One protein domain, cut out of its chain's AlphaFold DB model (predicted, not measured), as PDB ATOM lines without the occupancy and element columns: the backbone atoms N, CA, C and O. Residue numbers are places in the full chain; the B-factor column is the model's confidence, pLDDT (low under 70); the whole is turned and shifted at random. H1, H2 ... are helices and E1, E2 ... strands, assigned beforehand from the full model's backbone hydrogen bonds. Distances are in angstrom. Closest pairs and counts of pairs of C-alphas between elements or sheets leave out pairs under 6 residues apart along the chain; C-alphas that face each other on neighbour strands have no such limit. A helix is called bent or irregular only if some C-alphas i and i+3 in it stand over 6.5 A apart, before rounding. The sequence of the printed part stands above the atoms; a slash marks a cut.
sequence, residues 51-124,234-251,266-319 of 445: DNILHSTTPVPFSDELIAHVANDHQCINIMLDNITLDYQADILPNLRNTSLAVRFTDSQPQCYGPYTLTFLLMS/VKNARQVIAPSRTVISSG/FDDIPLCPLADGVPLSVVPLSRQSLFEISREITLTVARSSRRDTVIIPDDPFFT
ATOM      1  N   ASP A  51      39.147  58.731  10.740       51.88
ATOM      2  CA  ASP A  51      39.627  58.993  12.103       51.88
ATOM      3  C   ASP A  51      39.357  57.840  13.096       51.88
ATOM      4  O   ASP A  51      39.923  57.826  14.184       51.88
ATOM      5  N   ASN A  52      38.482  56.882  12.759       61.84
ATOM      6  CA  ASN A  52      38.157  55.727  13.597       61.84
ATOM      7  C   ASN A  52      38.607  54.382  12.987       61.84
ATOM      8  O   ASN A  52      38.164  53.326  13.453       61.84
ATOM      9  N   ILE A  53      39.417  54.400  11.927       65.62
ATOM     10  CA  ILE A  53      40.061  53.204  11.381       65.62
ATOM     11  C   ILE A  53      41.450  53.129  12.000       65.62
ATOM     12  O   ILE A  53      42.275  54.012  11.794       65.62
ATOM     13  N   LEU A  54      41.700  52.075  12.769       64.31
ATOM     14  CA  LEU A  54      42.958  51.897  13.480       64.31
ATOM     15  C   LEU A  54      43.715  50.708  12.895       64.31
ATOM     16  O   LEU A  54      43.194  49.594  12.812       64.31
ATOM     17  N   HIS A  55      44.954  50.975  12.499       63.16
ATOM     18  CA  HIS A  55      45.912  49.995  12.004       63.16
ATOM     19  C   HIS A  55      46.682  49.398  13.182       63.16
ATOM     20  O   HIS A  55      47.200  50.120  14.036       63.16
ATOM     21  N   SER A  56      46.696  48.072  13.282       56.59
ATOM     22  CA  SER A  56      47.341  47.366  14.386       56.59
ATOM     23  C   SER A  56      48.618  46.684  13.911       56.59
ATOM     24  O   SER A  56      48.566  45.580  13.378       56.59
ATOM     25  N   THR A  57      49.765  47.317  14.181       50.19
ATOM     26  CA  THR A  57      51.111  46.862  13.759       50.19
ATOM     27  C   THR A  57      51.569  45.562  14.418       50.19
ATOM     28  O   THR A  57      52.577  44.978  14.019       50.19
ATOM     29  N   THR A  58      50.861  45.097  15.450       45.56
ATOM     30  CA  THR A  58      51.218  43.900  16.213       45.56
ATOM     31  C   THR A  58      49.975  43.169  16.723       45.56
ATOM     32  O   THR A  58      48.989  43.807  17.082       45.56
ATOM     33  N   PRO A  59      50.015  41.828  16.852       48.81
ATOM     34  CA  PRO A  59      48.893  41.069  17.401       48.81
ATOM     35  C   PRO A  59      48.615  41.331  18.898       48.81
ATOM     36  O   PRO A  59      47.599  40.835  19.380       48.81
ATOM     37  N   VAL A  60      49.481  42.066  19.629       47.84
ATOM     38  CA  VAL A  60      49.288  42.662  20.981       47.84
ATOM     39  C   VAL A  60      50.440  43.664  21.265       47.84
ATOM     40  O   VAL A  60      51.574  43.295  20.954       47.84
ATOM     41  N   PRO A  61      50.253  44.808  21.968       48.09
ATOM     42  CA  PRO A  61      49.022  45.420  22.465       48.09
ATOM     43  C   PRO A  61      48.615  46.653  21.649       48.09
ATOM     44  O   PRO A  61      49.381  47.185  20.853       48.09
ATOM     45  N   PHE A  62      47.372  47.068  21.875       54.25
ATOM     46  CA  PHE A  62      46.755  48.311  21.432       54.25
ATOM     47  C   PHE A  62      47.751  49.449  21.177       54.25
ATOM     48  O   PHE A  62      48.544  49.782  22.058       54.25
ATOM     49  N   SER A  63      47.652  50.107  20.020       55.22
ATOM     50  CA  SER A  63      48.114  51.492  19.955       55.22
ATOM     51  C   SER A  63      47.425  52.261  21.090       55.22
ATOM     52  O   SER A  63      46.247  52.017  21.373       55.22
ATOM     53  N   ASP A  64      48.137  53.166  21.765       57.19
ATOM     54  CA  ASP A  64      47.569  53.985  22.853       57.19
ATOM     55  C   ASP A  64      46.259  54.681  22.424       57.19
ATOM     56  O   ASP A  64      45.362  54.918  23.234       57.19
ATOM     57  N   GLU A  65      46.112  54.926  21.121       57.94
ATOM     58  CA  GLU A  65      44.917  55.433  20.444       57.94
ATOM     59  C   GLU A  65      43.687  54.530  20.624       57.94
ATOM     60  O   GLU A  65      42.599  55.006  20.937       57.94
ATOM     61  N   LEU A  66      43.837  53.211  20.496       61.62
ATOM     62  CA  LEU A  66      42.739  52.251  20.639       61.62
ATOM     63  C   LEU A  66      42.238  52.179  22.085       61.62
ATOM     64  O   LEU A  66      41.030  52.166  22.332       61.62
ATOM     65  N   ILE A  67      43.172  52.188  23.044       63.50
ATOM     66  CA  ILE A  67      42.849  52.273  24.473       63.50
ATOM     67  C   ILE A  67      42.138  53.599  24.761       63.50
ATOM     68  O   ILE A  67      41.120  53.601  25.447       63.50
ATOM     69  N   ALA A  68      42.612  54.710  24.194       62.97
ATOM     70  CA  ALA A  68      41.985  56.016  24.373       62.97
ATOM     71  C   ALA A  68      40.564  56.097  23.780       62.97
ATOM     72  O   ALA A  68      39.722  56.818  24.318       62.97
ATOM     73  N   HIS A  69      40.287  55.371  22.692       62.97
ATOM     74  CA  HIS A  69      39.005  55.437  21.987       62.97
ATOM     75  C   HIS A  69      37.955  54.424  22.462       62.97
ATOM     76  O   HIS A  69      36.765  54.747  22.429       62.97
ATOM     77  N   VAL A  70      38.362  53.221  22.880       66.88
ATOM     78  CA  VAL A  70      37.437  52.093  23.108       66.88
ATOM     79  C   VAL A  70      37.557  51.488  24.512       66.88
ATOM     80  O   VAL A  70      36.592  50.897  24.999       66.88
ATOM     81  N   ALA A  71      38.703  51.618  25.190       65.12
ATOM     82  CA  ALA A  71      38.899  50.956  26.478       65.12
ATOM     83  C   ALA A  71      38.185  51.664  27.640       65.12
ATOM     84  O   ALA A  71      37.939  52.871  27.653       65.12
ATOM     85  N   ASN A  72      37.856  50.871  28.656       64.69
ATOM     86  CA  ASN A  72      37.242  51.339  29.891       64.69
ATOM     87  C   ASN A  72      38.291  51.991  30.817       64.69
ATOM     88  O   ASN A  72      39.487  51.942  30.540       64.69
ATOM     89  N   ASP A  73      37.873  52.529  31.972       59.56
ATOM     90  CA  ASP A  73      38.771  53.201  32.944       59.56
ATOM     91  C   ASP A  73      39.919  52.300  33.449       59.56
ATOM     92  O   ASP A  73      40.906  52.780  34.000       59.56
ATOM     93  N   HIS A  74      39.791  50.987  33.249       60.78
ATOM     94  CA  HIS A  74      40.785  49.967  33.580       60.78
ATOM     95  C   HIS A  74      41.673  49.550  32.393       60.78
ATOM     96  O   HIS A  74      42.361  48.544  32.493       60.78
ATOM     97  N   GLN A  75      41.647  50.282  31.272       66.31
ATOM     98  CA  GLN A  75      42.345  49.951  30.015       66.31
ATOM     99  C   GLN A  75      41.943  48.602  29.381       66.31
ATOM    100  O   GLN A  75      42.623  48.110  28.487       66.31
ATOM    101  N   CYS A  76      40.805  48.030  29.787       67.75
ATOM    102  CA  CYS A  76      40.233  46.813  29.202       67.75
ATOM    103  C   CYS A  76      39.092  47.150  28.234       67.75
ATOM    104  O   CYS A  76      38.284  48.042  28.514       67.75
ATOM    105  N   ILE A  77      38.985  46.408  27.129       75.25
ATOM    106  CA  ILE A  77      37.841  46.487  26.214       75.25
ATOM    107  C   ILE A  77      36.846  45.394  26.590       75.25
ATOM    108  O   ILE A  77      37.085  44.212  26.340       75.25
ATOM    109  N   ASN A  78      35.716  45.803  27.167       80.25
ATOM    110  CA  ASN A  78      34.653  44.882  27.551       80.25
ATOM    111  C   ASN A  78      33.643  44.750  26.412       80.25
ATOM    112  O   ASN A  78      33.028  45.739  26.005       80.25
ATOM    113  N   ILE A  79      33.437  43.527  25.940       81.19
ATOM    114  CA  ILE A  79      32.499  43.199  24.868       81.19
ATOM    115  C   ILE A  79      31.269  42.540  25.477       81.19
ATOM    116  O   ILE A  79      31.383  41.645  26.310       81.19
ATOM    117  N   MET A  80      30.093  42.983  25.049       78.94
ATOM    118  CA  MET A  80      28.818  42.364  25.389       78.94
ATOM    119  C   MET A  80      28.499  41.261  24.384       78.94
ATOM    120  O   MET A  80      28.193  41.555  23.230       78.94
ATOM    121  N   LEU A  81      28.518  40.005  24.826       76.56
ATOM    122  CA  LEU A  81      28.026  38.854  24.061       76.56
ATOM    123  C   LEU A  81      27.063  38.050  24.932       76.56
ATOM    124  O   LEU A  81      27.405  37.685  26.049       76.56
ATOM    125  N   ASP A  82      25.852  37.787  24.441       69.56
ATOM    126  CA  ASP A  82      24.824  36.991  25.134       69.56
ATOM    127  C   ASP A  82      24.545  37.437  26.587       69.56
ATOM    128  O   ASP A  82      24.340  36.622  27.482       69.56
ATOM    129  N   ASN A  83      24.535  38.754  26.831       70.12
ATOM    130  CA  ASN A  83      24.408  39.382  28.158       70.12
ATOM    131  C   ASN A  83      25.581  39.127  29.125       70.12
ATOM    132  O   ASN A  83      25.480  39.454  30.308       70.12
ATOM    133  N   ILE A  84      26.698  38.598  28.629       76.62
ATOM    134  CA  ILE A  84      27.949  38.413  29.363       76.62
ATOM    135  C   ILE A  84      28.946  39.478  28.898       76.62
ATOM    136  O   ILE A  84      29.109  39.724  27.701       76.62
ATOM    137  N   THR A  85      29.621  40.115  29.852       80.19
ATOM    138  CA  THR A  85      30.762  40.993  29.581       80.19
ATOM    139  C   THR A  85      32.035  40.159  29.509       80.19
ATOM    140  O   THR A  85      32.429  39.574  30.519       80.19
ATOM    141  N   LEU A  86      32.674  40.125  28.346       80.12
ATOM    142  CA  LEU A  86      33.938  39.427  28.106       80.12
ATOM    143  C   LEU A  86      35.074  40.427  27.900       80.12
ATOM    144  O   LEU A  86      34.851  41.512  27.357       80.12
ATOM    145  N   ASP A  87      36.286  40.053  28.298       79.81
ATOM    146  CA  ASP A  87      37.484  40.832  27.995       79.81
ATOM    147  C   ASP A  87      37.960  40.475  26.583       79.81
ATOM    148  O   ASP A  87      38.314  39.330  26.288       79.81
ATOM    149  N   TYR A  88      37.993  41.466  25.689       78.12
ATOM    150  CA  TYR A  88      38.473  41.268  24.327       78.12
ATOM    151  C   TYR A  88      39.869  40.632  24.284       78.12
ATOM    152  O   TYR A  88      40.103  39.728  23.485       78.12
ATOM    153  N   GLN A  89      40.801  41.077  25.131       74.31
ATOM    154  CA  GLN A  89      42.199  40.658  25.055       74.31
ATOM    155  C   GLN A  89      42.413  39.242  25.592       74.31
ATOM    156  O   GLN A  89      43.212  38.486  25.029       74.31
ATOM    157  N   ALA A  90      41.727  38.895  26.679       74.38
ATOM    158  CA  ALA A  90      41.864  37.596  27.326       74.38
ATOM    159  C   ALA A  90      41.003  36.518  26.649       74.38
ATOM    160  O   ALA A  90      41.476  35.401  26.442       74.38
ATOM    161  N   ASP A  91      39.776  36.861  26.249       73.81
ATOM    162  CA  ASP A  91      38.752  35.862  25.930       73.81
ATOM    163  C   ASP A  91      38.528  35.683  24.421       73.81
ATOM    164  O   ASP A  91      38.185  34.583  23.974       73.81
ATOM    165  N   ILE A  92      38.757  36.736  23.626       76.38
ATOM    166  CA  ILE A  92      38.393  36.805  22.198       76.38
ATOM    167  C   ILE A  92      39.629  36.861  21.291       76.38
ATOM    168  O   ILE A  92      39.765  36.060  20.363       76.38
ATOM    169  N   LEU A  93      40.570  37.762  21.578       74.94
ATOM    170  CA  LEU A  93      41.773  37.991  20.783       74.94
ATOM    171  C   LEU A  93      42.593  36.714  20.521       74.94
ATOM    172  O   LEU A  93      43.030  36.551  19.382       74.94
ATOM    173  N   PRO A  94      42.785  35.772  21.473       75.06
ATOM    174  CA  PRO A  94      43.565  34.558  21.216       75.06
ATOM    175  C   PRO A  94      43.058  33.735  20.025       75.06
ATOM    176  O   PRO A  94      43.864  33.150  19.305       75.06
ATOM    177  N   ASN A  95      41.745  33.732  19.778       74.31
ATOM    178  CA  ASN A  95      41.138  33.042  18.640       74.31
ATOM    179  C   ASN A  95      41.219  33.835  17.331       74.31
ATOM    180  O   ASN A  95      41.134  33.237  16.259       74.31
ATOM    181  N   LEU A  96      41.381  35.158  17.406       72.56
ATOM    182  CA  LEU A  96      41.426  36.051  16.246       72.56
ATOM    183  C   LEU A  96      42.857  36.350  15.765       72.56
ATOM    184  O   LEU A  96      43.032  36.764  14.623       72.56
ATOM    185  N   ARG A  97      43.891  36.090  16.583       67.50
ATOM    186  CA  ARG A  97      45.302  36.438  16.288       67.50
ATOM    187  C   ARG A  97      45.838  35.946  14.944       67.50
ATOM    188  O   ARG A  97      46.684  36.610  14.365       67.50
ATOM    189  N   ASN A  98      45.374  34.792  14.473       66.75
ATOM    190  CA  ASN A  98      45.857  34.177  13.233       66.75
ATOM    191  C   ASN A  98      44.870  34.355  12.069       66.75
ATOM    192  O   ASN A  98      44.916  33.595  11.104       66.75
ATOM    193  N   THR A  99      43.934  35.300  12.182       70.94
ATOM    194  CA  THR A  99      42.894  35.537  11.176       70.94
ATOM    195  C   THR A  99      43.112  36.875  10.482       70.94
ATOM    196  O   THR A  99      43.453  37.864  11.126       70.94
ATOM    197  N   SER A 100      42.879  36.928   9.169       70.50
ATOM    198  CA  SER A 100      42.906  38.173   8.388       70.50
ATOM    199  C   SER A 100      41.574  38.928   8.498       70.50
ATOM    200  O   SER A 100      41.022  39.362   7.488       70.50
ATOM    201  N   LEU A 101      41.021  39.024   9.709       76.19
ATOM    202  CA  LEU A 101      39.682  39.543   9.974       76.19
ATOM    203  C   LEU A 101      39.754  40.954  10.564       76.19
ATOM    204  O   LEU A 101      40.409  41.160  11.583       76.19
ATOM    205  N   ALA A 102      39.050  41.918   9.964       76.25
ATOM    206  CA  ALA A 102      38.853  43.226  10.588       76.25
ATOM    207  C   ALA A 102      37.857  43.121  11.754       76.25
ATOM    208  O   ALA A 102      36.866  42.397  11.661       76.25
ATOM    209  N   VAL A 103      38.083  43.867  12.832       80.75
ATOM    210  CA  VAL A 103      37.204  43.866  14.011       80.75
ATOM    211  C   VAL A 103      36.555  45.235  14.162       80.75
ATOM    212  O   VAL A 103      37.223  46.215  14.477       80.75
ATOM    213  N   ARG A 104      35.241  45.309  13.953       80.81
ATOM    214  CA  ARG A 104      34.432  46.501  14.210       80.81
ATOM    215  C   ARG A 104      33.892  46.472  15.629       80.81
ATOM    216  O   ARG A 104      33.183  45.546  16.007       80.81
ATOM    217  N   PHE A 105      34.158  47.536  16.364       79.44
ATOM    218  CA  PHE A 105      33.569  47.847  17.653       79.44
ATOM    219  C   PHE A 105      32.436  48.841  17.442       79.44
ATOM    220  O   PHE A 105      32.637  49.905  16.855       79.44
ATOM    221  N   THR A 106      31.251  48.480  17.912       78.69
ATOM    222  CA  THR A 106      30.060  49.328  17.842       78.69
ATOM    223  C   THR A 106      29.341  49.337  19.183       78.69
ATOM    224  O   THR A 106      29.425  48.380  19.954       78.69
ATOM    225  N   ASP A 107      28.636  50.419  19.477       74.56
ATOM    226  CA  ASP A 107      27.695  50.506  20.594       74.56
ATOM    227  C   ASP A 107      26.274  50.077  20.191       74.56
ATOM    228  O   ASP A 107      25.420  49.816  21.043       74.56
ATOM    229  N   SER A 108      26.027  49.966  18.886       73.19
ATOM    230  CA  SER A 108      24.746  49.573  18.331       73.19
ATOM    231  C   SER A 108      24.575  48.067  18.469       73.19
ATOM    232  O   SER A 108      25.431  47.281  18.059       73.19
ATOM    233  N   GLN A 109      23.451  47.644  19.047       66.38
ATOM    234  CA  GLN A 109      23.124  46.225  19.104       66.38
ATOM    235  C   GLN A 109      22.861  45.720  17.677       66.38
ATOM    236  O   GLN A 109      21.930  46.214  17.029       66.38
ATOM    237  N   PRO A 110      23.661  44.768  17.160       67.19
ATOM    238  CA  PRO A 110      23.393  44.157  15.869       67.19
ATOM    239  C   PRO A 110      22.050  43.421  15.909       67.19
ATOM    240  O   PRO A 110      21.510  43.118  16.973       67.19
ATOM    241  N   GLN A 111      21.488  43.123  14.737       65.94
ATOM    242  CA  GLN A 111      20.258  42.338  14.664       65.94
ATOM    243  C   GLN A 111      20.517  40.916  15.179       65.94
ATOM    244  O   GLN A 111      21.154  40.109  14.507       65.94
ATOM    245  N   CYS A 112      20.018  40.615  16.376       65.25
ATOM    246  CA  CYS A 112      20.091  39.287  16.971       65.25
ATOM    247  C   CYS A 112      18.929  38.426  16.468       65.25
ATOM    248  O   CYS A 112      17.775  38.859  16.496       65.25
ATOM    249  N   TYR A 113      19.206  37.179  16.099       70.38
ATOM    250  CA  TYR A 113      18.161  36.208  15.775       70.38
ATOM    251  C   TYR A 113      18.328  34.979  16.658       70.38
ATOM    252  O   TYR A 113      19.185  34.133  16.416       70.38
ATOM    253  N   GLY A 114      17.512  34.888  17.709       72.31
ATOM    254  CA  GLY A 114      17.604  33.805  18.687       72.31
ATOM    255  C   GLY A 114      19.008  33.736  19.305       72.31
ATOM    256  O   GLY A 114      19.453  34.731  19.872       72.31
ATOM    257  N   PRO A 115      19.717  32.600  19.197       73.25
ATOM    258  CA  PRO A 115      21.039  32.434  19.797       73.25
ATOM    259  C   PRO A 115      22.209  32.940  18.920       73.25
ATOM    260  O   PRO A 115      23.377  32.753  19.261       73.25
ATOM    261  N   TYR A 116      21.917  33.558  17.769       81.06
ATOM    262  CA  TYR A 116      22.917  34.133  16.870       81.06
ATOM    263  C   TYR A 116      23.079  35.629  17.157       81.06
ATOM    264  O   TYR A 116      22.169  36.419  16.889       81.06
ATOM    265  N   THR A 117      24.234  36.006  17.705       80.38
ATOM    266  CA  THR A 117      24.521  37.371  18.183       80.38
ATOM    267  C   THR A 117      25.694  38.039  17.470       80.38
ATOM    268  O   THR A 117      25.762  39.265  17.425       80.38
ATOM    269  N   LEU A 118      26.591  37.264  16.856       84.50
ATOM    270  CA  LEU A 118      27.746  37.797  16.135       84.50
ATOM    271  C   LEU A 118      27.421  38.018  14.667       84.50
ATOM    272  O   LEU A 118      26.987  37.088  13.994       84.50
ATOM    273  N   THR A 119      27.712  39.209  14.151       87.44
ATOM    274  CA  THR A 119      27.566  39.510  12.722       87.44
ATOM    275  C   THR A 119      28.923  39.477  12.033       87.44
ATOM    276  O   THR A 119      29.866  40.142  12.461       87.44
ATOM    277  N   PHE A 120      29.003  38.710  10.951       87.56
ATOM    278  CA  PHE A 120      30.147  38.633  10.055       87.56
ATOM    279  C   PHE A 120      29.772  39.225   8.703       87.56
ATOM    280  O   PHE A 120      28.761  38.852   8.102       87.56
ATOM    281  N   LEU A 121      30.620  40.109   8.197       86.38
ATOM    282  CA  LEU A 121      30.565  40.582   6.825       86.38
ATOM    283  C   LEU A 121      31.484  39.705   5.979       86.38
ATOM    284  O   LEU A 121      32.662  39.547   6.303       86.38
ATOM    285  N   LEU A 122      30.951  39.107   4.919       88.00
ATOM    286  CA  LEU A 122      31.698  38.201   4.054       88.00
ATOM    287  C   LEU A 122      32.412  38.955   2.940       88.00
ATOM    288  O   LEU A 122      31.893  39.938   2.413       88.00
ATOM    289  N   MET A 123      33.574  38.441   2.541       84.25
ATOM    290  CA  MET A 123      34.326  38.993   1.424       84.25
ATOM    291  C   MET A 123      33.584  38.823   0.104       84.25
ATOM    292  O   MET A 123      32.982  37.767  -0.145       84.25
ATOM    293  N   SER A 124      33.700  39.796  -0.797       85.25
ATOM    294  CA  SER A 124      33.359  39.612  -2.210       85.25
ATOM    295  C   SER A 124      34.396  38.720  -2.918       85.25
ATOM    296  O   SER A 124      35.518  38.548  -2.433       85.25
ATOM    297  N   VAL A 234      27.021  29.157   2.067       85.94
ATOM    298  CA  VAL A 234      26.262  30.309   2.597       85.94
ATOM    299  C   VAL A 234      25.420  31.039   1.538       85.94
ATOM    300  O   VAL A 234      24.966  32.158   1.769       85.94
ATOM    301  N   LYS A 235      25.177  30.412   0.376       83.75
ATOM    302  CA  LYS A 235      24.319  30.922  -0.712       83.75
ATOM    303  C   LYS A 235      24.709  32.324  -1.208       83.75
ATOM    304  O   LYS A 235      23.834  33.115  -1.546       83.75
ATOM    305  N   ASN A 236      26.007  32.633  -1.254       79.88
ATOM    306  CA  ASN A 236      26.536  33.941  -1.669       79.88
ATOM    307  C   ASN A 236      26.004  35.137  -0.852       79.88
ATOM    308  O   ASN A 236      26.034  36.270  -1.336       79.88
ATOM    309  N   ALA A 237      25.540  34.912   0.382       84.56
ATOM    310  CA  ALA A 237      25.128  35.990   1.272       84.56
ATOM    311  C   ALA A 237      26.281  36.980   1.517       84.56
ATOM    312  O   ALA A 237      27.450  36.597   1.563       84.56
ATOM    313  N   ARG A 238      25.953  38.264   1.688       84.00
ATOM    314  CA  ARG A 238      26.945  39.293   2.048       84.00
ATOM    315  C   ARG A 238      27.240  39.308   3.541       84.00
ATOM    316  O   ARG A 238      28.338  39.673   3.939       84.00
ATOM    317  N   GLN A 239      26.270  38.915   4.359       87.25
ATOM    318  CA  GLN A 239      26.386  38.893   5.812       87.25
ATOM    319  C   GLN A 239      25.933  37.540   6.350       87.25
ATOM    320  O   GLN A 239      25.082  36.872   5.761       87.25
ATOM    321  N   VAL A 240      26.510  37.137   7.473       88.69
ATOM    322  CA  VAL A 240      26.169  35.905   8.181       88.69
ATOM    323  C   VAL A 240      26.136  36.191   9.671       88.69
ATOM    324  O   VAL A 240      27.002  36.898  10.180       88.69
ATOM    325  N   ILE A 241      25.167  35.611  10.372       87.38
ATOM    326  CA  ILE A 241      25.097  35.664  11.830       87.38
ATOM    327  C   ILE A 241      25.538  34.322  12.405       87.38
ATOM    328  O   ILE A 241      25.136  33.257  11.925       87.38
ATOM    329  N   ALA A 242      26.381  34.378  13.430       86.56
ATOM    330  CA  ALA A 242      26.968  33.227  14.095       86.56
ATOM    331  C   ALA A 242      26.735  33.294  15.617       86.56
ATOM    332  O   ALA A 242      26.499  34.372  16.171       86.56
ATOM    333  N   PRO A 243      26.789  32.151  16.320       84.56
ATOM    334  CA  PRO A 243      26.691  32.127  17.775       84.56
ATOM    335  C   PRO A 243      27.975  32.663  18.423       84.56
ATOM    336  O   PRO A 243      29.065  32.503  17.868       84.56
ATOM    337  N   SER A 244      27.864  33.222  19.628       79.00
ATOM    338  CA  SER A 244      28.976  33.803  20.409       79.00
ATOM    339  C   SER A 244      30.187  32.870  20.571       79.00
ATOM    340  O   SER A 244      31.336  33.292  20.422       79.00
ATOM    341  N   ARG A 245      29.943  31.565  20.757       78.62
ATOM    342  CA  ARG A 245      30.970  30.507  20.866       78.62
ATOM    343  C   ARG A 245      31.951  30.430  19.690       78.62
ATOM    344  O   ARG A 245      32.978  29.776  19.799       78.62
ATOM    345  N   THR A 246      31.632  31.063  18.560       79.06
ATOM    346  CA  THR A 246      32.517  31.149  17.387       79.06
ATOM    347  C   THR A 246      33.860  31.793  17.735       79.06
ATOM    348  O   THR A 246      34.885  31.431  17.158       79.06
ATOM    349  N   VAL A 247      33.852  32.735  18.683       75.75
ATOM    350  CA  VAL A 247      34.991  33.616  18.975       75.75
ATOM    351  C   VAL A 247      35.523  33.440  20.403       75.75
ATOM    352  O   VAL A 247      36.677  33.771  20.665       75.75
ATOM    353  N   ILE A 248      34.744  32.856  21.317       73.12
ATOM    354  CA  ILE A 248      35.138  32.654  22.722       73.12
ATOM    355  C   ILE A 248      36.199  31.547  22.843       73.12
ATOM    356  O   ILE A 248      36.062  30.459  22.281       73.12
ATOM    357  N   SER A 249      37.281  31.812  23.578       58.94
ATOM    358  CA  SER A 249      38.334  30.828  23.859       58.94
ATOM    359  C   SER A 249      37.807  29.698  24.750       58.94
ATOM    360  O   SER A 249      37.179  29.952  25.776       58.94
ATOM    361  N   SER A 250      38.093  28.438  24.392       53.66
ATOM    362  CA  SER A 250      37.532  27.232  25.035       53.66
ATOM    363  C   SER A 250      37.706  27.144  26.563       53.66
ATOM    364  O   SER A 250      37.025  26.344  27.197       53.66
ATOM    365  N   GLY A 251      38.584  27.954  27.169       45.59
ATOM    366  CA  GLY A 251      38.811  28.003  28.618       45.59
ATOM    367  C   GLY A 251      37.618  28.498  29.451       45.59
ATOM    368  O   GLY A 251      37.524  28.144  30.621       45.59
ATOM    369  N   PHE A 266      30.101  19.402  17.106       47.66
ATOM    370  CA  PHE A 266      30.336  19.768  15.709       47.66
ATOM    371  C   PHE A 266      31.550  20.692  15.605       47.66
ATOM    372  O   PHE A 266      31.538  21.790  16.157       47.66
ATOM    373  N   ASP A 267      32.566  20.254  14.853       60.97
ATOM    374  CA  ASP A 267      33.603  21.139  14.291       60.97
ATOM    375  C   ASP A 267      32.975  22.242  13.410       60.97
ATOM    376  O   ASP A 267      33.553  23.318  13.217       60.97
ATOM    377  N   ASP A 268      31.758  21.987  12.915       75.50
ATOM    378  CA  ASP A 268      30.947  22.912  12.141       75.50
ATOM    379  C   ASP A 268      30.062  23.804  13.023       75.50
ATOM    380  O   ASP A 268      29.262  23.363  13.856       75.50
ATOM    381  N   ILE A 269      30.165  25.106  12.784       80.62
ATOM    382  CA  ILE A 269      29.371  26.141  13.428       80.62
ATOM    383  C   ILE A 269      28.072  26.312  12.629       80.62
ATOM    384  O   ILE A 269      28.123  26.465  11.409       80.62
ATOM    385  N   PRO A 270      26.896  26.300  13.283       84.88
ATOM    386  CA  PRO A 270      25.654  26.654  12.622       84.88
ATOM    387  C   PRO A 270      25.667  28.155  12.339       84.88
ATOM    388  O   PRO A 270      25.835  28.964  13.249       84.88
ATOM    389  N   LEU A 271      25.485  28.518  11.079       85.25
ATOM    390  CA  LEU A 271      25.494  29.888  10.596       85.25
ATOM    391  C   LEU A 271      24.149  30.233   9.985       85.25
ATOM    392  O   LEU A 271      23.549  29.403   9.307       85.25
ATOM    393  N   CYS A 272      23.697  31.466  10.172       87.06
ATOM    394  CA  CYS A 272      22.494  31.979   9.536       87.06
ATOM    395  C   CYS A 272      22.883  33.042   8.495       87.06
ATOM    396  O   CYS A 272      23.225  34.165   8.870       87.06
ATOM    397  N   PRO A 273      22.895  32.709   7.191       88.25
ATOM    398  CA  PRO A 273      23.172  33.689   6.147       88.25
ATOM    399  C   PRO A 273      22.052  34.727   6.056       88.25
ATOM    400  O   PRO A 273      20.882  34.380   6.174       88.25
ATOM    401  N   LEU A 274      22.398  35.985   5.801       84.88
ATOM    402  CA  LEU A 274      21.455  37.089   5.636       84.88
ATOM    403  C   LEU A 274      21.345  37.471   4.156       84.88
ATOM    404  O   LEU A 274      22.338  37.846   3.528       84.88
ATOM    405  N   ALA A 275      20.130  37.426   3.615       81.81
ATOM    406  CA  ALA A 275      19.799  38.018   2.322       81.81
ATOM    407  C   ALA A 275      18.955  39.271   2.568       81.81
ATOM    408  O   ALA A 275      17.858  39.171   3.107       81.81
ATOM    409  N   ASP A 276      19.490  40.449   2.235       71.75
ATOM    410  CA  ASP A 276      18.826  41.747   2.433       71.75
ATOM    411  C   ASP A 276      18.295  41.966   3.867       71.75
ATOM    412  O   ASP A 276      17.212  42.506   4.085       71.75
ATOM    413  N   GLY A 277      19.059  41.511   4.868       71.56
ATOM    414  CA  GLY A 277      18.698  41.599   6.289       71.56
ATOM    415  C   GLY A 277      17.728  40.515   6.776       71.56
ATOM    416  O   GLY A 277      17.421  40.466   7.963       71.56
ATOM    417  N   VAL A 278      17.275  39.621   5.892       81.94
ATOM    418  CA  VAL A 278      16.398  38.500   6.244       81.94
ATOM    419  C   VAL A 278      17.230  37.232   6.482       81.94
ATOM    420  O   VAL A 278      18.015  36.846   5.608       81.94
ATOM    421  N   PRO A 279      17.064  36.555   7.634       82.44
ATOM    422  CA  PRO A 279      17.775  35.319   7.935       82.44
ATOM    423  C   PRO A 279      17.314  34.167   7.028       82.44
ATOM    424  O   PRO A 279      16.123  33.880   6.900       82.44
ATOM    425  N   LEU A 280      18.274  33.483   6.409       85.19
ATOM    426  CA  LEU A 280      18.077  32.262   5.630       85.19
ATOM    427  C   LEU A 280      18.223  31.009   6.510       85.19
ATOM    428  O   LEU A 280      18.563  31.072   7.690       85.19
ATOM    429  N   SER A 281      17.973  29.835   5.917       84.81
ATOM    430  CA  SER A 281      18.140  28.546   6.602       84.81
ATOM    431  C   SER A 281      19.540  28.400   7.194       84.81
ATOM    432  O   SER A 281      20.520  28.704   6.513       84.81
ATOM    433  N   VAL A 282      19.622  27.843   8.400       85.81
ATOM    434  CA  VAL A 282      20.892  27.561   9.072       85.81
ATOM    435  C   VAL A 282      21.748  26.609   8.229       85.81
ATOM    436  O   VAL A 282      21.254  25.596   7.731       85.81
ATOM    437  N   VAL A 283      23.028  26.941   8.070       87.06
ATOM    438  CA  VAL A 283      24.023  26.175   7.311       87.06
ATOM    439  C   VAL A 283      25.209  25.846   8.223       87.06
ATOM    440  O   VAL A 283      25.702  26.745   8.900       87.06
ATOM    441  N   PRO A 284      25.693  24.594   8.256       88.25
ATOM    442  CA  PRO A 284      26.921  24.250   8.964       88.25
ATOM    443  C   PRO A 284      28.159  24.702   8.172       88.25
ATOM    444  O   PRO A 284      28.243  24.477   6.962       88.25
ATOM    445  N   LEU A 285      29.127  25.322   8.848       87.38
ATOM    446  CA  LEU A 285      30.433  25.653   8.274       87.38
ATOM    447  C   LEU A 285      31.524  25.589   9.343       87.38
ATOM    448  O   LEU A 285      31.332  26.079  10.456       87.38
ATOM    449  N   SER A 286      32.692  25.056   8.993       86.94
ATOM    450  CA  SER A 286      33.834  25.043   9.905       86.94
ATOM    451  C   SER A 286      34.244  26.461  10.321       86.94
ATOM    452  O   SER A 286      34.172  27.416   9.538       86.94
ATOM    453  N   ARG A 287      34.742  26.601  11.553       83.88
ATOM    454  CA  ARG A 287      35.239  27.886  12.075       83.88
ATOM    455  C   ARG A 287      36.350  28.487  11.211       83.88
ATOM    456  O   ARG A 287      36.370  29.690  10.978       83.88
ATOM    457  N   GLN A 288      37.267  27.646  10.731       82.50
ATOM    458  CA  GLN A 288      38.367  28.083   9.870       82.50
ATOM    459  C   GLN A 288      37.837  28.616   8.541       82.50
ATOM    460  O   GLN A 288      38.197  29.718   8.144       82.50
ATOM    461  N   SER A 289      36.925  27.882   7.898       85.88
ATOM    462  CA  SER A 289      36.318  28.322   6.643       85.88
ATOM    463  C   SER A 289      35.520  29.613   6.811       85.88
ATOM    464  O   SER A 289      35.560  30.437   5.909       85.88
ATOM    465  N   LEU A 290      34.842  29.823   7.950       87.69
ATOM    466  CA  LEU A 290      34.170  31.090   8.255       87.69
ATOM    467  C   LEU A 290      35.165  32.255   8.290       87.69
ATOM    468  O   LEU A 290      34.946  33.252   7.607       87.69
ATOM    469  N   PHE A 291      36.260  32.112   9.041       84.25
ATOM    470  CA  PHE A 291      37.284  33.153   9.135       84.25
ATOM    471  C   PHE A 291      37.979  33.411   7.791       84.25
ATOM    472  O   PHE A 291      38.279  34.557   7.469       84.25
ATOM    473  N   GLU A 292      38.169  32.371   6.974       83.00
ATOM    474  CA  GLU A 292      38.733  32.481   5.624       83.00
ATOM    475  C   GLU A 292      37.825  33.201   4.620       83.00
ATOM    476  O   GLU A 292      38.341  33.714   3.627       83.00
ATOM    477  N   ILE A 293      36.499  33.213   4.817       87.25
ATOM    478  CA  ILE A 293      35.548  33.917   3.934       87.25
ATOM    479  C   ILE A 293      35.089  35.265   4.497       87.25
ATOM    480  O   ILE A 293      34.496  36.054   3.760       87.25
ATOM    481  N   SER A 294      35.318  35.530   5.781       87.38
ATOM    482  CA  SER A 294      34.892  36.760   6.444       87.38
ATOM    483  C   SER A 294      35.882  37.899   6.230       87.38
ATOM    484  O   SER A 294      37.089  37.728   6.377       87.38
ATOM    485  N   ARG A 295      35.342  39.075   5.924       81.19
ATOM    486  CA  ARG A 295      36.061  40.346   5.831       81.19
ATOM    487  C   ARG A 295      36.161  41.030   7.186       81.19
ATOM    488  O   ARG A 295      37.208  41.551   7.556       81.19
ATOM    489  N   GLU A 296      35.047  41.062   7.908       83.19
ATOM    490  CA  GLU A 296      34.912  41.834   9.138       83.19
ATOM    491  C   GLU A 296      33.983  41.123  10.129       83.19
ATOM    492  O   GLU A 296      33.011  40.485   9.719       83.19
ATOM    493  N   ILE A 297      34.266  41.259  11.422       85.69
ATOM    494  CA  ILE A 297      33.374  40.885  12.520       85.69
ATOM    495  C   ILE A 297      32.924  42.124  13.283       85.69
ATOM    496  O   ILE A 297      33.733  42.988  13.609       85.69
ATOM    497  N   THR A 298      31.638  42.188  13.608       85.44
ATOM    498  CA  THR A 298      31.072  43.238  14.457       85.44
ATOM    499  C   THR A 298      30.924  42.743  15.895       85.44
ATOM    500  O   THR A 298      30.265  41.732  16.144       85.44
ATOM    501  N   LEU A 299      31.525  43.469  16.839       83.19
ATOM    502  CA  LEU A 299      31.498  43.220  18.279       83.19
ATOM    503  C   LEU A 299      30.875  44.420  18.999       83.19
ATOM    504  O   LEU A 299      31.267  45.568  18.777       83.19
ATOM    505  N   THR A 300      29.910  44.153  19.880       82.44
ATOM    506  CA  THR A 300      29.233  45.200  20.654       82.44
ATOM    507  C   THR A 300      30.009  45.512  21.929       82.44
ATOM    508  O   THR A 300      30.260  44.625  22.744       82.44
ATOM    509  N   VAL A 301      30.381  46.773  22.129       80.69
ATOM    510  CA  VAL A 301      31.119  47.222  23.319       80.69
ATOM    511  C   VAL A 301      30.148  47.490  24.470       80.69
ATOM    512  O   VAL A 301      29.059  48.018  24.274       80.69
ATOM    513  N   ALA A 302      30.538  47.127  25.696       73.94
ATOM    514  CA  ALA A 302      29.724  47.344  26.897       73.94
ATOM    515  C   ALA A 302      29.586  48.828  27.277       73.94
ATOM    516  O   ALA A 302      28.612  49.227  27.915       73.94
ATOM    517  N   ARG A 303      30.570  49.649  26.899       67.44
ATOM    518  CA  ARG A 303      30.499  51.108  26.966       67.44
ATOM    519  C   ARG A 303      30.100  51.669  25.609       67.44
ATOM    520  O   ARG A 303      30.635  51.261  24.586       67.44
ATOM    521  N   SER A 304      29.216  52.661  25.631       58.66
ATOM    522  CA  SER A 304      28.853  53.448  24.457       58.66
ATOM    523  C   SER A 304      30.075  54.214  23.944       58.66
ATOM    524  O   SER A 304      30.472  55.220  24.543       58.66
ATOM    525  N   SER A 305      30.682  53.736  22.859       58.22
ATOM    526  CA  SER A 305      31.638  54.522  22.090       58.22
ATOM    527  C   SER A 305      30.862  55.579  21.307       58.22
ATOM    528  O   SER A 305      29.817  55.316  20.729       58.22
ATOM    529  N   ARG A 306      31.347  56.824  21.278       55.66
ATOM    530  CA  ARG A 306      30.646  57.930  20.591       55.66
ATOM    531  C   ARG A 306      30.565  57.723  19.066       55.66
ATOM    532  O   ARG A 306      29.858  58.475  18.395       55.66
ATOM    533  N   ARG A 307      31.352  56.781  18.531       64.44
ATOM    534  CA  ARG A 307      31.459  56.392  17.119       64.44
ATOM    535  C   ARG A 307      31.897  54.925  17.009       64.44
ATOM    536  O   ARG A 307      32.566  54.422  17.912       64.44
ATOM    537  N   ASP A 308      31.566  54.287  15.887       70.06
ATOM    538  CA  ASP A 308      32.085  52.966  15.525       70.06
ATOM    539  C   ASP A 308      33.584  53.046  15.205       70.06
ATOM    540  O   ASP A 308      34.014  53.929  14.451       70.06
ATOM    541  N   THR A 309      34.354  52.098  15.736       71.25
ATOM    542  CA  THR A 309      35.803  51.969  15.517       71.25
ATOM    543  C   THR A 309      36.089  50.649  14.817       71.25
ATOM    544  O   THR A 309      35.576  49.612  15.227       71.25
ATOM    545  N   VAL A 310      36.911  50.659  13.769       71.62
ATOM    546  CA  VAL A 310      37.301  49.439  13.044       71.62
ATOM    547  C   VAL A 310      38.796  49.224  13.206       71.62
ATOM    548  O   VAL A 310      39.586  50.094  12.854       71.62
ATOM    549  N   ILE A 311      39.174  48.061  13.728       71.38
ATOM    550  CA  ILE A 311      40.561  47.616  13.802       71.38
ATOM    551  C   ILE A 311      40.877  46.771  12.579       71.38
ATOM    552  O   ILE A 311      40.197  45.781  12.290       71.38
ATOM    553  N   ILE A 312      41.960  47.141  11.916       68.62
ATOM    554  CA  ILE A 312      42.565  46.408  10.819       68.62
ATOM    555  C   ILE A 312      43.882  45.803  11.327       68.62
ATOM    556  O   ILE A 312      44.749  46.558  11.770       68.62
ATOM    557  N   PRO A 313      44.059  44.468  11.314       63.97
ATOM    558  CA  PRO A 313      45.360  43.881  11.605       63.97
ATOM    559  C   PRO A 313      46.359  44.252  10.500       63.97
ATOM    560  O   PRO A 313      46.070  44.067   9.318       63.97
ATOM    561  N   ASP A 314      47.540  44.746  10.876       56.34
ATOM    562  CA  ASP A 314      48.634  45.027   9.938       56.34
ATOM    563  C   ASP A 314      49.362  43.726   9.595       56.34
ATOM    564  O   ASP A 314      50.480  43.441  10.030       56.34
ATOM    565  N   ASP A 315      48.696  42.898   8.805       56.81
ATOM    566  CA  ASP A 315      49.368  41.875   8.021       56.81
ATOM    567  C   ASP A 315      49.820  42.536   6.697       56.81
ATOM    568  O   ASP A 315      49.014  43.225   6.068       56.81
ATOM    569  N   PRO A 316      51.073  42.370   6.222       47.94
ATOM    570  CA  PRO A 316      51.469  42.796   4.871       47.94
ATOM    571  C   PRO A 316      50.583  42.208   3.753       47.94
ATOM    572  O   PRO A 316      50.607  42.698   2.625       47.94
ATOM    573  N   PHE A 317      49.784  41.178   4.055       45.88
ATOM    574  CA  PHE A 317      48.762  40.593   3.183       45.88
ATOM    575  C   PHE A 317      47.332  41.101   3.461       45.88
ATOM    576  O   PHE A 317      46.372  40.590   2.874       45.88
ATOM    577  N   PHE A 318      47.166  42.090   4.344       51.59
ATOM    578  CA  PHE A 318      45.906  42.768   4.647       51.59
ATOM    579  C   PHE A 318      45.634  43.897   3.644       51.59
ATOM    580  O   PHE A 318      45.719  45.083   3.948       51.59
ATOM    581  N   THR A 319      45.280  43.544   2.411       48.84
ATOM    582  CA  THR A 319      44.979  44.515   1.343       48.84
ATOM    583  C   THR A 319      43.488  44.784   1.149       48.84
ATOM    584  O   THR A 319      43.033  45.073   0.046       48.84
TER     585      THR A 319
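Overview. This is residues 51 to 124, 234 to 251 and 266 to 319 of the 445 residues of an uncharacterized protein of Morganella morganii (UniProt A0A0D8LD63). One long, strongly twisted sheet of eight strands makes a curved wall; its E9 to E8 part curls round the helix H3, while H1 covers the same face near the other edge, over E10. A small hairpin, E2 and E3, packs on the sheet through E2 and E9, with H2 following the hairpin. The printed part has 146 residues, with three named helices and ten named strands in the order E1 H1 E2 E3 H2 E4 E5 E6 E7 E8 H3 E9 E10. The large sheet is mixed, in the order E1 E10 E4 E9 E5 E6 E7 E8, and the class is mixed, helices and strands. The whole is compact, with a radius of gyration of the C-alphas of 14.7 A and spans of 42 by 35 by 32 A.

Along the chain. Across the sheet come E1, residues 53 to 56, from C-alpha 53 at (40.061, 53.204, 11.381); E10, residues 309 to 313, ending with C-alpha 313 at (45.360, 43.881, 11.605); E4, residues 102 to 106; E9, residues 294 to 300, 17.5 A long; E5, residues 116 to 122, 16.1 A; E6, residues 239 to 243; E7, residues 268 to 275, 21.2 A; and E8, residues 283 to 286. E2 is residues 78 to 81 and E3 residues 84 to 87. H1 is residues 64 to 70, H2 residues 88 to 96 and H3 residues 287 to 293. H2 is irregular, but only just: C-alphas 91 and 94 are 6.9 A apart.

Arrangement. E4 and E9 are parallel, with N 104 and O 297 2.8 A apart, and E1 and E10 are parallel, with N 54 and O 310 at 2.9 A. The other neighbours in this sheet are antiparallel, among them E9 and E5, with N 121 and O 296 at 2.9 A. E7 pairs with E6 over residues 272 to 274 and with E8, its hairpin partner, over 268 to 271; N 269 and O 285 are 2.8 A apart. H1 and H3 are on the same face, giving two layers, helices on one face of a sheet. H1 has a height over the sheet of 9.6 A. The closest C-alphas of H3 and E5 are those of Ile 293 and Leu 122, 5.8 A apart. In the antiparallel hairpin E2 and E3, N 79 and O 86 are 2.8 A apart. The closest C-alphas of E2 and E9 are those of Met 80 and Thr 300, 5.5 A apart. H2 is not on the large sheet, but only just, with 4 pairs of C-alphas within 10 A; H2 and H3 are apart. In H1 and H3 every O i to N i+4 pair is within hydrogen-bond range; H2 has 2 of 5, and 2 of 6 O i to N i+3 pairs.

Size, cuts and confidence. The two C-alphas farthest apart, those of Asp 73 and Lys 235, are 42.9 A apart. Residues 125 to 233 are not printed, with 12.6 A between C-alphas 124 and 234, nor are residues 252 to 265, with 17.5 A between C-alphas 251 and 266. Of the links that are printed whole, none is long. Mean pLDDT of the printed part is 72.9; 51 residues are under 70, among them 51 to 76 and 312 to 319.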